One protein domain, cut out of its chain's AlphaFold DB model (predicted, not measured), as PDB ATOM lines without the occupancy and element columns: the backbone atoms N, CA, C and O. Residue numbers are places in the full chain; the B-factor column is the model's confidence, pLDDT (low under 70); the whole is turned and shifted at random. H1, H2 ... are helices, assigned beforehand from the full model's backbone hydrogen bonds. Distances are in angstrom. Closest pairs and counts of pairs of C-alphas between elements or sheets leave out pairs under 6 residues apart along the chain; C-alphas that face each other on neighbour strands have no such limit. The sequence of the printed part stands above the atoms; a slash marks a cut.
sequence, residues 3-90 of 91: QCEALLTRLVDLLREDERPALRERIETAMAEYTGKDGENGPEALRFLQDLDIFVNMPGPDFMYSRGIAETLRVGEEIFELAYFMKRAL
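Overview. This is residues 3 to 90 of the 91 residues of an uncharacterized protein of Desulfovibrio sp (UniProt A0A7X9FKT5). Five helices make two stacked layers: H2, H5 and H4 stand side by side in a rough row, alternating in direction, while H1 and H3, also side by side, cover one side of H2 and H5. H3 meets H2 near one end, residues 44 to 49 by residues 31 to 35, and slants steeply over to H5, and H4, at the far end of the row, packs on H5 with residues 67 to 71. The printed part has 88 residues with five named helices, H1 to H5 in chain order, and no named strand; its class is all helix. It is compact, with a radius of gyration of the C-alphas of 12.5 A, and rounded, with spans of 31 by 30 by 18 A.

Along the chain. Find C-alpha 20 at (6.313, 28.065, 3.236); from there H2, the longest helix, runs through residues 20 to 35 over 22.0 A. Go back to C-alpha 3 at (-4.147, 38.310, 15.420), where H1, residues 3 to 13, begins; it is 15.3 A long. H3 takes residues 43 to 57 over 21.2 A, and H4 residues 60 to 73 over 20.2 A. H5, residues 77 to 89, is 18.5 A long and ends at C-alpha 89 at (0.956, 23.703, -1.869).

Arrangement. Start at H2. With residues 23 to 30 alone it touches H5, opposite ways at a shallow tilt of 14 degrees; the closest C-alphas, those of Leu 23 and Met 86, are 7.2 A apart. With residues 20 to 27 it touches H1, and the two form a helical hairpin, at a shallow tilt of 34.7 degrees, only just short of steep; the closest C-alphas are those of Val 12 and Arg 20, 5.7 A. With residues 31 to 35 it touches residues 44 to 49 of H3 at a steep tilt of 46 degrees, closest at C-alphas Thr 35 and Glu 44, 5.3 A. H3 touches H1 the same way at a shallow tilt of 27 degrees, with C-alphas Cys 4 and Leu 46 closest at 5.5 A. H3 touches H5 at a steep tilt of 48 degrees, with C-alphas Val 56 and Ala 83 closest at 5.3 A. Farther out, residues 67 to 71 of H4 touch residues 77 to 80 of H5 in a second helical hairpin at 19 degrees; C-alphas Ala 70 and Glu 77 are closest, 6.4 A. H4 is apart from H1 and H2. Look along the backbones: each O i to N i+4 pair is within hydrogen-bond range in H1, H2, H3 and H5, and 9 of 10 in H4.

Size, cuts and confidence. The C-alphas farthest apart are those of Lys 37 and Pro 61, 35.3 A. The printed part has no cut, and no link is long; those from H3 to H4 and from H4 to H5 are tight. Look for pLDDT under 70 at residues 37 to 38 and 65 to 76; the mean of the printed part is 84.4.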
ATOM      1  N   GLN A   3      -3.169  39.095  16.193       86.12
ATOM      2  CA  GLN A   3      -4.147  38.310  15.420       86.12
ATOM      3  C   GLN A   3      -3.756  38.084  13.956       86.12
ATOM      4  O   GLN A   3      -3.926  36.964  13.476       86.12
ATOM      5  N   CYS A   4      -3.230  39.098  13.258       90.19
ATOM      6  CA  CYS A   4      -2.779  38.933  11.873       90.19
ATOM      7  C   CYS A   4      -1.621  37.933  11.797       90.19
ATOM      8  O   CYS A   4      -1.707  36.964  11.052       90.19
ATOM      9  N   GLU A   5      -0.601  38.103  12.640       92.75
ATOM     10  CA  GLU A   5       0.556  37.202  12.674       92.75
ATOM     11  C   GLU A   5       0.167  35.761  13.038       92.75
ATOM     12  O   GLU A   5       0.653  34.808  12.424       92.75
ATOM     13  N   ALA A   6      -0.754  35.575  13.991       93.12
ATOM     14  CA  ALA A   6      -1.249  34.249  14.353       93.12
ATOM     15  C   ALA A   6      -2.010  33.578  13.197       93.12
ATOM     16  O   ALA A   6      -1.831  32.385  12.944       93.12
ATOM     17  N   LEU A   7      -2.853  34.332  12.484       93.69
ATOM     18  CA  LEU A   7      -3.616  33.808  11.353       93.69
ATOM     19  C   LEU A   7      -2.715  33.510  10.149       93.69
ATOM     20  O   LEU A   7      -2.844  32.441   9.554       93.69
ATOM     21  N   LEU A   8      -1.769  34.400   9.844       94.56
ATOM     22  CA  LEU A   8      -0.750  34.198   8.815       94.56
ATOM     23  C   LEU A   8       0.087  32.952   9.107       94.56
ATOM     24  O   LEU A   8       0.227  32.090   8.244       94.56
ATOM     25  N   THR A   9       0.591  32.816  10.335       95.31
ATOM     26  CA  THR A   9       1.369  31.640  10.748       95.31
ATOM     27  C   THR A   9       0.558  30.360  10.566       95.31
ATOM     28  O   THR A   9       1.039  29.415   9.946       95.31
ATOM     29  N   ARG A  10      -0.711  30.350  11.003       94.88
ATOM     30  CA  ARG A  10      -1.602  29.198  10.817       94.88
ATOM     31  C   ARG A  10      -1.792  28.847   9.340       94.88
ATOM     32  O   ARG A  10      -1.759  27.671   9.000       94.88
ATOM     33  N   LEU A  11      -1.994  29.843   8.479       94.12
ATOM     34  CA  LEU A  11      -2.154  29.651   7.036       94.12
ATOM     35  C   LEU A  11      -0.893  29.071   6.390       94.12
ATOM     36  O   LEU A  11      -0.984  28.153   5.578       94.12
ATOM     37  N   VAL A  12       0.279  29.572   6.781       95.75
ATOM     38  CA  VAL A  12       1.576  29.090   6.291       95.75
ATOM     39  C   VAL A  12       1.867  27.672   6.788       95.75
ATOM     40  O   VAL A  12       2.414  26.862   6.044       95.75
ATOM     41  N   ASP A  13       1.457  27.323   8.005       96.00
ATOM     42  CA  ASP A  13       1.667  25.987   8.565       96.00
ATOM     43  C   ASP A  13       0.910  24.872   7.828       96.00
ATOM     44  O   ASP A  13       1.329  23.712   7.882       96.00
ATOM     45  N   LEU A  14      -0.155  25.208   7.092       93.69
ATOM     46  CA  LEU A  14      -0.871  24.263   6.227       93.69
ATOM     47  C   LEU A  14      -0.054  23.839   4.995       93.69
ATOM     48  O   LEU A  14      -0.356  22.823   4.363       93.69
ATOM     49  N   LEU A  15       0.963  24.622   4.637       94.06
ATOM     50  CA  LEU A  15       1.762  24.426   3.436       94.06
ATOM     51  C   LEU A  15       2.892  23.417   3.671       94.06
ATOM     52  O   LEU A  15       3.431  23.283   4.781       94.06
ATOM     53  N   ARG A  16       3.304  22.751   2.588       95.25
ATOM     54  CA  ARG A  16       4.546  21.968   2.541       95.25
ATOM     55  C   ARG A  16       5.738  22.853   2.912       95.25
ATOM     56  O   ARG A  16       5.791  24.014   2.520       95.25
ATOM     57  N   GLU A  17       6.679  22.305   3.682       94.56
ATOM     58  CA  GLU A  17       7.779  23.065   4.298       94.56
ATOM     59  C   GLU A  17       8.627  23.853   3.289       94.56
ATOM     60  O   GLU A  17       9.026  24.979   3.579       94.56
ATOM     61  N   ASP A  18       8.851  23.291   2.102       94.88
ATOM     62  CA  ASP A  18       9.605  23.897   1.004       94.88
ATOM     63  C   ASP A  18       8.887  25.090   0.352       94.88
ATOM     64  O   ASP A  18       9.538  25.994  -0.167       94.88
ATOM     65  N   GLU A  19       7.556  25.134   0.429       95.50
ATOM     66  CA  GLU A  19       6.724  26.203  -0.137       95.50
ATOM     67  C   GLU A  19       6.467  27.348   0.857       95.50
ATOM     68  O   GLU A  19       6.114  28.458   0.450       95.50
ATOM     69  N   ARG A  20       6.645  27.103   2.166       95.62
ATOM     70  CA  ARG A  20       6.313  28.065   3.236       95.62
ATOM     71  C   ARG A  20       6.957  29.442   3.049       95.62
ATOM     72  O   ARG A  20       6.218  30.418   3.150       95.62
ATOM     73  N   PRO A  21       8.274  29.574   2.775       96.00
ATOM     74  CA  PRO A  21       8.900  30.892   2.678       96.00
ATOM     75  C   PRO A  21       8.353  31.706   1.502       96.00
ATOM     76  O   PRO A  21       7.968  32.858   1.674       96.00
ATOM     77  N   ALA A  22       8.252  31.080   0.324       94.50
ATOM     78  CA  ALA A  22       7.813  31.747  -0.899       94.50
ATOM     79  C   ALA A  22       6.335  32.161  -0.839       94.50
ATOM     80  O   ALA A  22       5.964  33.239  -1.303       94.50
ATOM     81  N   LEU A  23       5.473  31.316  -0.268       94.62
ATOM     82  CA  LEU A  23       4.058  31.649  -0.122       94.62
ATOM     83  C   LEU A  23       3.803  32.637   1.015       94.62
ATOM     84  O   LEU A  23       2.923  33.478   0.862       94.62
ATOM     85  N   ARG A  24       4.585  32.606   2.101       95.69
ATOM     86  CA  ARG A  24       4.502  33.628   3.152       95.69
ATOM     87  C   ARG A  24       4.771  35.024   2.592       95.69
ATOM     88  O   ARG A  24       3.927  35.897   2.758       95.69
ATOM     89  N   GLU A  25       5.876  35.194   1.866       95.00
ATOM     90  CA  GLU A  25       6.234  36.471   1.234       95.00
ATOM     91  C   GLU A  25       5.132  36.955   0.278       95.00
ATOM     92  O   GLU A  25       4.767  38.130   0.273       95.00
ATOM     93  N   ARG A  26       4.531  36.040  -0.496       93.88
ATOM     94  CA  ARG A  26       3.395  36.362  -1.373       93.88
ATOM     95  C   ARG A  26       2.159  36.833  -0.610       93.88
ATOM     96  O   ARG A  26       1.516  37.775  -1.062       93.88
ATOM     97  N   ILE A  27       1.819  36.191   0.510       93.06
ATOM     98  CA  ILE A  27       0.679  36.596   1.345       93.06
ATOM     99  C   ILE A  27       0.937  37.979   1.947       93.06
ATOM    100  O   ILE A  27       0.067  38.840   1.870       93.06
ATOM    101  N   GLU A  28       2.126  38.202   2.505       92.75
ATOM    102  CA  GLU A  28       2.523  39.486   3.094       92.75
ATOM    103  C   GLU A  28       2.505  40.611   2.044       92.75
ATOM    104  O   GLU A  28       1.943  41.676   2.299       92.75
ATOM    105  N   THR A  29       3.012  40.351   0.834       91.44
ATOM    106  CA  THR A  29       2.982  41.308  -0.288       91.44
ATOM    107  C   THR A  29       1.551  41.666  -0.690       91.44
ATOM    108  O   THR A  29       1.198  42.842  -0.715       91.44
ATOM    109  N   ALA A  30       0.703  40.663  -0.939       90.25
ATOM    110  CA  ALA A  30      -0.686  40.891  -1.336       90.25
ATOM    111  C   ALA A  30      -1.494  41.596  -0.231       90.25
ATOM    112  O   ALA A  30      -2.326  42.458  -0.502       90.25
ATOM    113  N   MET A  31      -1.220  41.275   1.036       90.31
ATOM    114  CA  MET A  31      -1.825  41.946   2.183       90.31
ATOM    115  C   MET A  31      -1.399  43.419   2.270       90.31
ATOM    116  O   MET A  31      -2.234  44.284   2.542       90.31
ATOM    117  N   ALA A  32      -0.123  43.727   2.034       88.75
ATOM    118  CA  ALA A  32       0.377  45.101   2.012       88.75
ATOM    119  C   ALA A  32      -0.258  45.919   0.871       88.75
ATOM    120  O   ALA A  32      -0.674  47.058   1.083       88.75
ATOM    121  N   GLU A  33      -0.405  45.321  -0.313       87.69
ATOM    122  CA  GLU A  33      -1.095  45.939  -1.452       87.69
ATOM    123  C   GLU A  33      -2.583  46.186  -1.154       87.69
ATOM    124  O   GLU A  33      -3.098  47.268  -1.442       87.69
ATOM    125  N   TYR A  34      -3.253  45.228  -0.504       84.56
ATOM    126  CA  TYR A  34      -4.667  45.323  -0.136       84.56
ATOM    127  C   TYR A  34      -4.944  46.379   0.947       84.56
ATOM    128  O   TYR A  34      -5.937  47.095   0.870       84.56
ATOM    129  N   THR A  35      -4.078  46.474   1.959       84.94
ATOM    130  CA  THR A  35      -4.257  47.359   3.132       84.94
ATOM    131  C   THR A  35      -3.917  48.819   2.871       84.94
ATOM    132  O   THR A  35      -4.284  49.696   3.656       84.94
ATOM    133  N   GLY A  36      -3.166  49.113   1.806       78.88
ATOM    134  CA  GLY A  36      -2.756  50.468   1.455       78.88
ATOM    135  C   GLY A  36      -2.048  51.210   2.602       78.88
ATOM    136  O   GLY A  36      -0.837  51.102   2.768       78.88
ATOM    137  N   LYS A  37      -2.794  52.030   3.362       67.06
ATOM    138  CA  LYS A  37      -2.276  52.865   4.470       67.06
ATOM    139  C   LYS A  37      -2.564  52.324   5.874       67.06
ATOM    140  O   LYS A  37      -1.983  52.848   6.824       67.06
ATOM    141  N   ASP A  38      -3.432  51.323   6.015       68.81
ATOM    142  CA  ASP A  38      -3.854  50.791   7.322       68.81
ATOM    143  C   ASP A  38      -2.772  49.927   7.994       68.81
ATOM    144  O   ASP A  38      -2.810  49.698   9.208       68.81
ATOM    145  N   GLY A  39      -1.764  49.509   7.223       74.75
ATOM    146  CA  GLY A  39      -0.610  48.754   7.697       74.75
ATOM    147  C   GLY A  39      -0.910  47.276   7.963       74.75
ATOM    148  O   GLY A  39      -2.054  46.833   8.037       74.75
ATOM    149  N   GLU A  40       0.156  46.502   8.160       76.81
ATOM    150  CA  GLU A  40       0.152  45.027   8.217       76.81
ATOM    151  C   GLU A  40      -0.646  44.425   9.391       76.81
ATOM    152  O   GLU A  40      -0.901  43.225   9.439       76.81
ATOM    153  N   ASN A  41      -1.073  45.253  10.348       82.06
ATOM    154  CA  ASN A  41      -1.849  44.845  11.523       82.06
ATOM    155  C   ASN A  41      -3.184  45.596  11.655       82.06
ATOM    156  O   ASN A  41      -3.800  45.589  12.727       82.06
ATOM    157  N   GLY A  42      -3.612  46.272  10.588       86.00
ATOM    158  CA  GLY A  42      -4.874  46.995  10.534       86.00
ATOM    159  C   GLY A  42      -6.097  46.082  10.340       86.00
ATOM    160  O   GLY A  42      -5.962  44.890  10.049       86.00
ATOM    161  N   PRO A  43      -7.317  46.631  10.465       87.56
ATOM    162  CA  PRO A  43      -8.557  45.891  10.219       87.56
ATOM    163  C   PRO A  43      -8.637  45.300   8.805       87.56
ATOM    164  O   PRO A  43      -9.169  44.206   8.625       87.56
ATOM    165  N   GLU A  44      -8.086  45.998   7.810       88.19
ATOM    166  CA  GLU A  44      -8.046  45.523   6.425       88.19
ATOM    167  C   GLU A  44      -7.109  44.323   6.243       88.19
ATOM    168  O   GLU A  44      -7.455  43.395   5.515       88.19
ATOM    169  N   ALA A  45      -5.987  44.284   6.970       89.81
ATOM    170  CA  ALA A  45      -5.038  43.169   6.943       89.81
ATOM    171  C   ALA A  45      -5.687  41.915   7.528       89.81
ATOM    172  O   ALA A  45      -5.622  40.826   6.958       89.81
ATOM    173  N   LEU A  46      -6.386  42.090   8.653       91.06
ATOM    174  CA  LEU A  46      -7.123  41.008   9.288       91.06
ATOM    175  C   LEU A  46      -8.232  40.479   8.374       91.06
ATOM    176  O   LEU A  46      -8.372  39.265   8.246       91.06
ATOM    177  N   ARG A  47      -8.992  41.369   7.719       89.50
ATOM    178  CA  ARG A  47     -10.040  40.968   6.771       89.50
ATOM    179  C   ARG A  47      -9.459  40.188   5.593       89.50
ATOM    180  O   ARG A  47      -9.976  39.125   5.276       89.50
ATOM    181  N   PHE A  48      -8.357  40.661   5.014       90.69
ATOM    182  CA  PHE A  48      -7.659  39.958   3.937       90.69
ATOM    183  C   PHE A  48      -7.275  38.527   4.342       90.69
ATOM    184  O   PHE A  48      -7.598  37.569   3.643       90.69
ATOM    185  N   LEU A  49      -6.640  38.357   5.504       92.56
ATOM    186  CA  LEU A  49      -6.233  37.033   5.986       92.56
ATOM    187  C   LEU A  49      -7.433  36.124   6.304       92.56
ATOM    188  O   LEU A  49      -7.350  34.912   6.108       92.56
ATOM    189  N   GLN A  50      -8.547  36.683   6.785       91.19
ATOM    190  CA  GLN A  50      -9.784  35.934   7.029       91.19
ATOM    191  C   GLN A  50     -10.427  35.450   5.730       91.19
ATOM    192  O   GLN A  50     -10.805  34.283   5.638       91.19
ATOM    193  N   ASP A  51     -10.516  36.316   4.722       89.62
ATOM    194  CA  ASP A  51     -11.045  35.951   3.411       89.62
ATOM    195  C   ASP A  51     -10.170  34.864   2.767       89.62
ATOM    196  O   ASP A  51     -10.681  33.854   2.273       89.62
ATOM    197  N   LEU A  52      -8.843  35.006   2.854       91.00
ATOM    198  CA  LEU A  52      -7.894  34.004   2.370       91.00
ATOM    199  C   LEU A  52      -8.084  32.652   3.074       91.00
ATOM    200  O   LEU A  52      -8.126  31.615   2.412       91.00
ATOM    201  N   ASP A  53      -8.257  32.648   4.397       91.38
ATOM    202  CA  ASP A  53      -8.532  31.431   5.165       91.38
ATOM    203  C   ASP A  53      -9.826  30.741   4.733       91.38
ATOM    204  O   ASP A  53      -9.853  29.517   4.576       91.38
ATOM    205  N   ILE A  54     -10.886  31.508   4.474       88.44
ATOM    206  CA  ILE A  54     -12.146  30.967   3.959       88.44
ATOM    207  C   ILE A  54     -11.905  30.262   2.625       88.44
ATOM    208  O   ILE A  54     -12.308  29.109   2.457       88.44
ATOM    209  N   PHE A  55     -11.210  30.909   1.688       87.62
ATOM    210  CA  PHE A  55     -10.938  30.320   0.379       87.62
ATOM    211  C   PHE A  55     -10.058  29.072   0.467       87.62
ATOM    212  O   PHE A  55     -10.368  28.057  -0.162       87.62
ATOM    213  N   VAL A  56      -8.995  29.096   1.275       88.69
ATOM    214  CA  VAL A  56      -8.080  27.958   1.456       88.69
ATOM    215  C   VAL A  56      -8.795  26.751   2.065       88.69
ATOM    216  O   VAL A  56      -8.563  25.628   1.611       88.69
ATOM    217  N   ASN A  57      -9.722  26.957   3.003       86.12
ATOM    218  CA  ASN A  57     -10.477  25.873   3.642       86.12
ATOM    219  C   ASN A  57     -11.766  25.477   2.901       86.12
ATOM    220  O   ASN A  57     -12.377  24.461   3.229       86.12
ATOM    221  N   MET A  58     -12.182  26.236   1.882       86.50
ATOM    222  CA  MET A  58     -13.369  25.927   1.084       86.50
ATOM    223  C   MET A  58     -13.221  24.577   0.351       86.50
ATOM    224  O   MET A  58     -12.159  24.327  -0.237       86.50
ATOM    225  N   PRO A  59     -14.250  23.707   0.327       80.44
ATOM    226  CA  PRO A  59     -14.213  22.459  -0.434       80.44
ATOM    227  C   PRO A  59     -13.904  22.691  -1.920       80.44
ATOM    228  O   PRO A  59     -14.313  23.691  -2.504       80.44
ATOM    229  N   GLY A  60     -13.189  21.753  -2.550       73.75
ATOM    230  CA  GLY A  60     -12.721  21.883  -3.940       73.75
ATOM    231  C   GLY A  60     -13.800  22.267  -4.968       73.75
ATOM    232  O   GLY A  60     -13.547  23.172  -5.764       73.75
ATOM    233  N   PRO A  61     -14.997  21.645  -4.958       73.94
ATOM    234  CA  PRO A  61     -16.093  22.043  -5.840       73.94
ATOM    235  C   PRO A  61     -16.520  23.499  -5.615       73.94
ATOM    236  O   PRO A  61     -16.570  24.271  -6.567       73.94
ATOM    237  N   ASP A  62     -16.740  23.892  -4.360       71.94
ATOM    238  CA  ASP A  62     -17.189  25.238  -3.989       71.94
ATOM    239  C   ASP A  62     -16.142  26.306  -4.340       71.94
ATOM    240  O   ASP A  62     -16.480  27.387  -4.822       71.94
ATOM    241  N   PHE A  63     -14.855  25.976  -4.192       76.38
ATOM    242  CA  PHE A  63     -13.747  26.843  -4.586       76.38
ATOM    243  C   PHE A  63     -13.670  27.045  -6.108       76.38
ATOM    244  O   PHE A  63     -13.445  28.150  -6.590       76.38
ATOM    245  N   MET A  64     -13.895  25.994  -6.898       70.38
ATOM    246  CA  MET A  64     -13.901  26.114  -8.362       70.38
ATOM    247  C   MET A  64     -15.098  26.931  -8.865       70.38
ATOM    248  O   MET A  64     -14.958  27.688  -9.824       70.38
ATOM    249  N   TYR A  65     -16.259  26.821  -8.212       65.38
ATOM    250  CA  TYR A  65     -17.432  27.635  -8.545       65.38
ATOM    251  C   TYR A  65     -17.284  29.097  -8.118       65.38
ATOM    252  O   TYR A  65     -17.737  29.986  -8.843       65.38
ATOM    253  N   SER A  66     -16.621  29.374  -6.991       66.94
ATOM    254  CA  SER A  66     -16.391  30.750  -6.544       66.94
ATOM    255  C   SER A  66     -15.458  31.527  -7.477       66.94
ATOM    256  O   SER A  66     -15.641  32.735  -7.608       66.94
ATOM    257  N   ARG A  67     -14.583  30.849  -8.239       67.50
ATOM    258  CA  ARG A  67     -13.817  31.462  -9.340       67.50
ATOM    259  C   ARG A  67     -14.713  32.143 -10.369       67.50
ATOM    260  O   ARG A  67     -14.509  33.308 -10.684       67.50
ATOM    261  N   GLY A  68     -15.724  31.430 -10.869       64.31
ATOM    262  CA  GLY A  68     -16.628  31.960 -11.893       64.31
ATOM    263  C   GLY A  68     -17.432  33.163 -11.392       64.31
ATOM    264  O   GLY A  68     -17.733  34.076 -12.158       64.31
ATOM    265  N   ILE A  69     -17.735  33.202 -10.091       61.69
ATOM    266  CA  ILE A  69     -18.400  34.342  -9.447       61.69
ATOM    267  C   ILE A  69     -17.419  35.515  -9.269       61.69
ATOM    268  O   ILE A  69     -17.776  36.648  -9.589       61.69
ATOM    269  N   ALA A  70     -16.186  35.257  -8.822       64.50
ATOM    270  CA  ALA A  70     -15.143  36.269  -8.644       64.50
ATOM    271  C   ALA A  70     -14.740  36.936  -9.972       64.50
ATOM    272  O   ALA A  70     -14.737  38.164 -10.060       64.50
ATOM    273  N   GLU A  71     -14.517  36.144 -11.028       61.59
ATOM    274  CA  GLU A  71     -14.218  36.621 -12.391       61.59
ATOM    275  C   GLU A  71     -15.367  37.472 -12.962       61.59
ATOM    276  O   GLU A  71     -15.144  38.480 -13.632       61.59
ATOM    277  N   THR A  72     -16.620  37.114 -12.660       57.06
ATOM    278  CA  THR A  72     -17.793  37.881 -13.120       57.06
ATOM    279  C   THR A  72     -17.937  39.213 -12.379       57.06
ATOM    280  O   THR A  72     -18.398  40.198 -12.956       57.06
ATOM    281  N   LEU A  73     -17.543  39.262 -11.104       53.62
ATOM    282  CA  LEU A  73     -17.653  40.457 -10.269       53.62
ATOM    283  C   LEU A  73     -16.409  41.358 -10.330       53.62
ATOM    284  O   LEU A  73     -16.496  42.500  -9.886       53.62
ATOM    285  N   ARG A  74     -15.281  40.890 -10.891       54.81
ATOM    286  CA  ARG A  74     -13.962  41.562 -10.829       54.81
ATOM    287  C   ARG A  74     -13.555  41.940  -9.401       54.81
ATOM    288  O   ARG A  74     -12.893  42.949  -9.174       54.81
ATOM    289  N   VAL A  75     -13.994  41.152  -8.425       56.44
ATOM    290  CA  VAL A  75     -13.672  41.346  -7.010       56.44
ATOM    291  C   VAL A  75     -12.818  40.166  -6.574       56.44
ATOM    292  O   VAL A  75     -13.258  39.024  -6.667       56.44
ATOM    293  N   GLY A  76     -11.612  40.449  -6.077       64.38
ATOM    294  CA  GLY A  76     -10.781  39.449  -5.408       64.38
ATOM    295  C   GLY A  76     -10.092  38.431  -6.324       64.38
ATOM    296  O   GLY A  76      -9.836  37.317  -5.880       64.38
ATOM    297  N   GLU A  77      -9.764  38.776  -7.574       72.75
ATOM    298  CA  GLU A  77      -8.965  37.886  -8.441       72.75
ATOM    299  C   GLU A  77      -7.610  37.539  -7.795       72.75
ATOM    300  O   GLU A  77      -7.234  36.372  -7.743       72.75
ATOM    301  N   GLU A  78      -6.936  38.521  -7.192       79.19
ATOM    302  CA  GLU A  78      -5.638  38.332  -6.527       79.19
ATOM    303  C   GLU A  78      -5.723  37.402  -5.307       79.19
ATOM    304  O   GLU A  78      -4.919  36.478  -5.167       79.19
ATOM    305  N   ILE A  79      -6.731  37.584  -4.438       85.12
ATOM    306  CA  ILE A  79      -6.912  36.712  -3.265       85.12
ATOM    307  C   ILE A  79      -7.313  35.293  -3.681       85.12
ATOM    308  O   ILE A  79      -6.912  34.315  -3.047       85.12
ATOM    309  N   PHE A  80      -8.054  35.166  -4.785       83.75
ATOM    310  CA  PHE A  80      -8.431  33.880  -5.350       83.75
ATOM    311  C   PHE A  80      -7.224  33.138  -5.942       83.75
ATOM    312  O   PHE A  80      -7.036  31.949  -5.674       83.75
ATOM    313  N   GLU A  81      -6.378  33.822  -6.716       86.38
ATOM    314  CA  GLU A  81      -5.135  33.248  -7.238       86.38
ATOM    315  C   GLU A  81      -4.201  32.813  -6.108       86.38
ATOM    316  O   GLU A  81      -3.663  31.700  -6.139       86.38
ATOM    317  N   LEU A  82      -4.061  33.638  -5.070       90.62
ATOM    318  CA  LEU A  82      -3.274  33.305  -3.888       90.62
ATOM    319  C   LEU A  82      -3.815  32.050  -3.185       90.62
ATOM    320  O   LEU A  82      -3.054  31.119  -2.912       90.62
ATOM    321  N   ALA A  83      -5.130  31.971  -2.977       90.06
ATOM    322  CA  ALA A  83      -5.772  30.787  -2.415       90.06
ATOM    323  C   ALA A  83      -5.580  29.539  -3.296       90.06
ATOM    324  O   ALA A  83      -5.371  28.440  -2.777       90.06
ATOM    325  N   TYR A  84      -5.599  29.687  -4.625       88.19
ATOM    326  CA  TYR A  84      -5.326  28.594  -5.559       88.19
ATOM    327  C   TYR A  84      -3.885  28.080  -5.430       88.19
ATOM    328  O   TYR A  84      -3.672  26.866  -5.352       88.19
ATOM    329  N   PHE A  85      -2.896  28.978  -5.362       90.12
ATOM    330  CA  PHE A  85      -1.499  28.592  -5.144       90.12
ATOM    331  C   PHE A  85      -1.307  27.894  -3.800       90.12
ATOM    332  O   PHE A  85      -0.678  26.838  -3.754       90.12
ATOM    333  N   MET A  86      -1.914  28.421  -2.734       92.44
ATOM    334  CA  MET A  86      -1.890  27.781  -1.422       92.44
ATOM    335  C   MET A  86      -2.498  26.382  -1.466       92.44
ATOM    336  O   MET A  86      -1.847  25.442  -1.028       92.44
ATOM    337  N   LYS A  87      -3.683  26.204  -2.071       90.12
ATOM    338  CA  LYS A  87      -4.336  24.889  -2.210       90.12
ATOM    339  C   LYS A  87      -3.463  23.851  -2.912       90.12
ATOM    340  O   LYS A  87      -3.497  22.682  -2.544       90.12
ATOM    341  N   ARG A  88      -2.672  24.261  -3.909       89.75
ATOM    342  CA  ARG A  88      -1.717  23.375  -4.599       89.75
ATOM    343  C   ARG A  88      -0.488  23.024  -3.760       89.75
ATOM    344  O   ARG A  88       0.171  22.032  -4.061       89.75
ATOM    345  N   ALA A  89      -0.180  23.845  -2.766       90.50
ATOM    346  CA  ALA A  89       0.956  23.703  -1.869       90.50
ATOM    347  C   ALA A  89       0.573  23.135  -0.490       90.50
ATOM    348  O   ALA A  89       1.452  23.006   0.364       90.50
ATOM    349  N   LEU A  90      -0.702  22.786  -0.268       89.44
ATOM    350  CA  LEU A  90      -1.155  22.089   0.937       89.44
ATOM    351  C   LEU A  90      -0.517  20.697   1.035       89.44
ATOM    352  O   LEU A  90      -0.223  20.057   0.019       89.44
TER     353      LEU A  90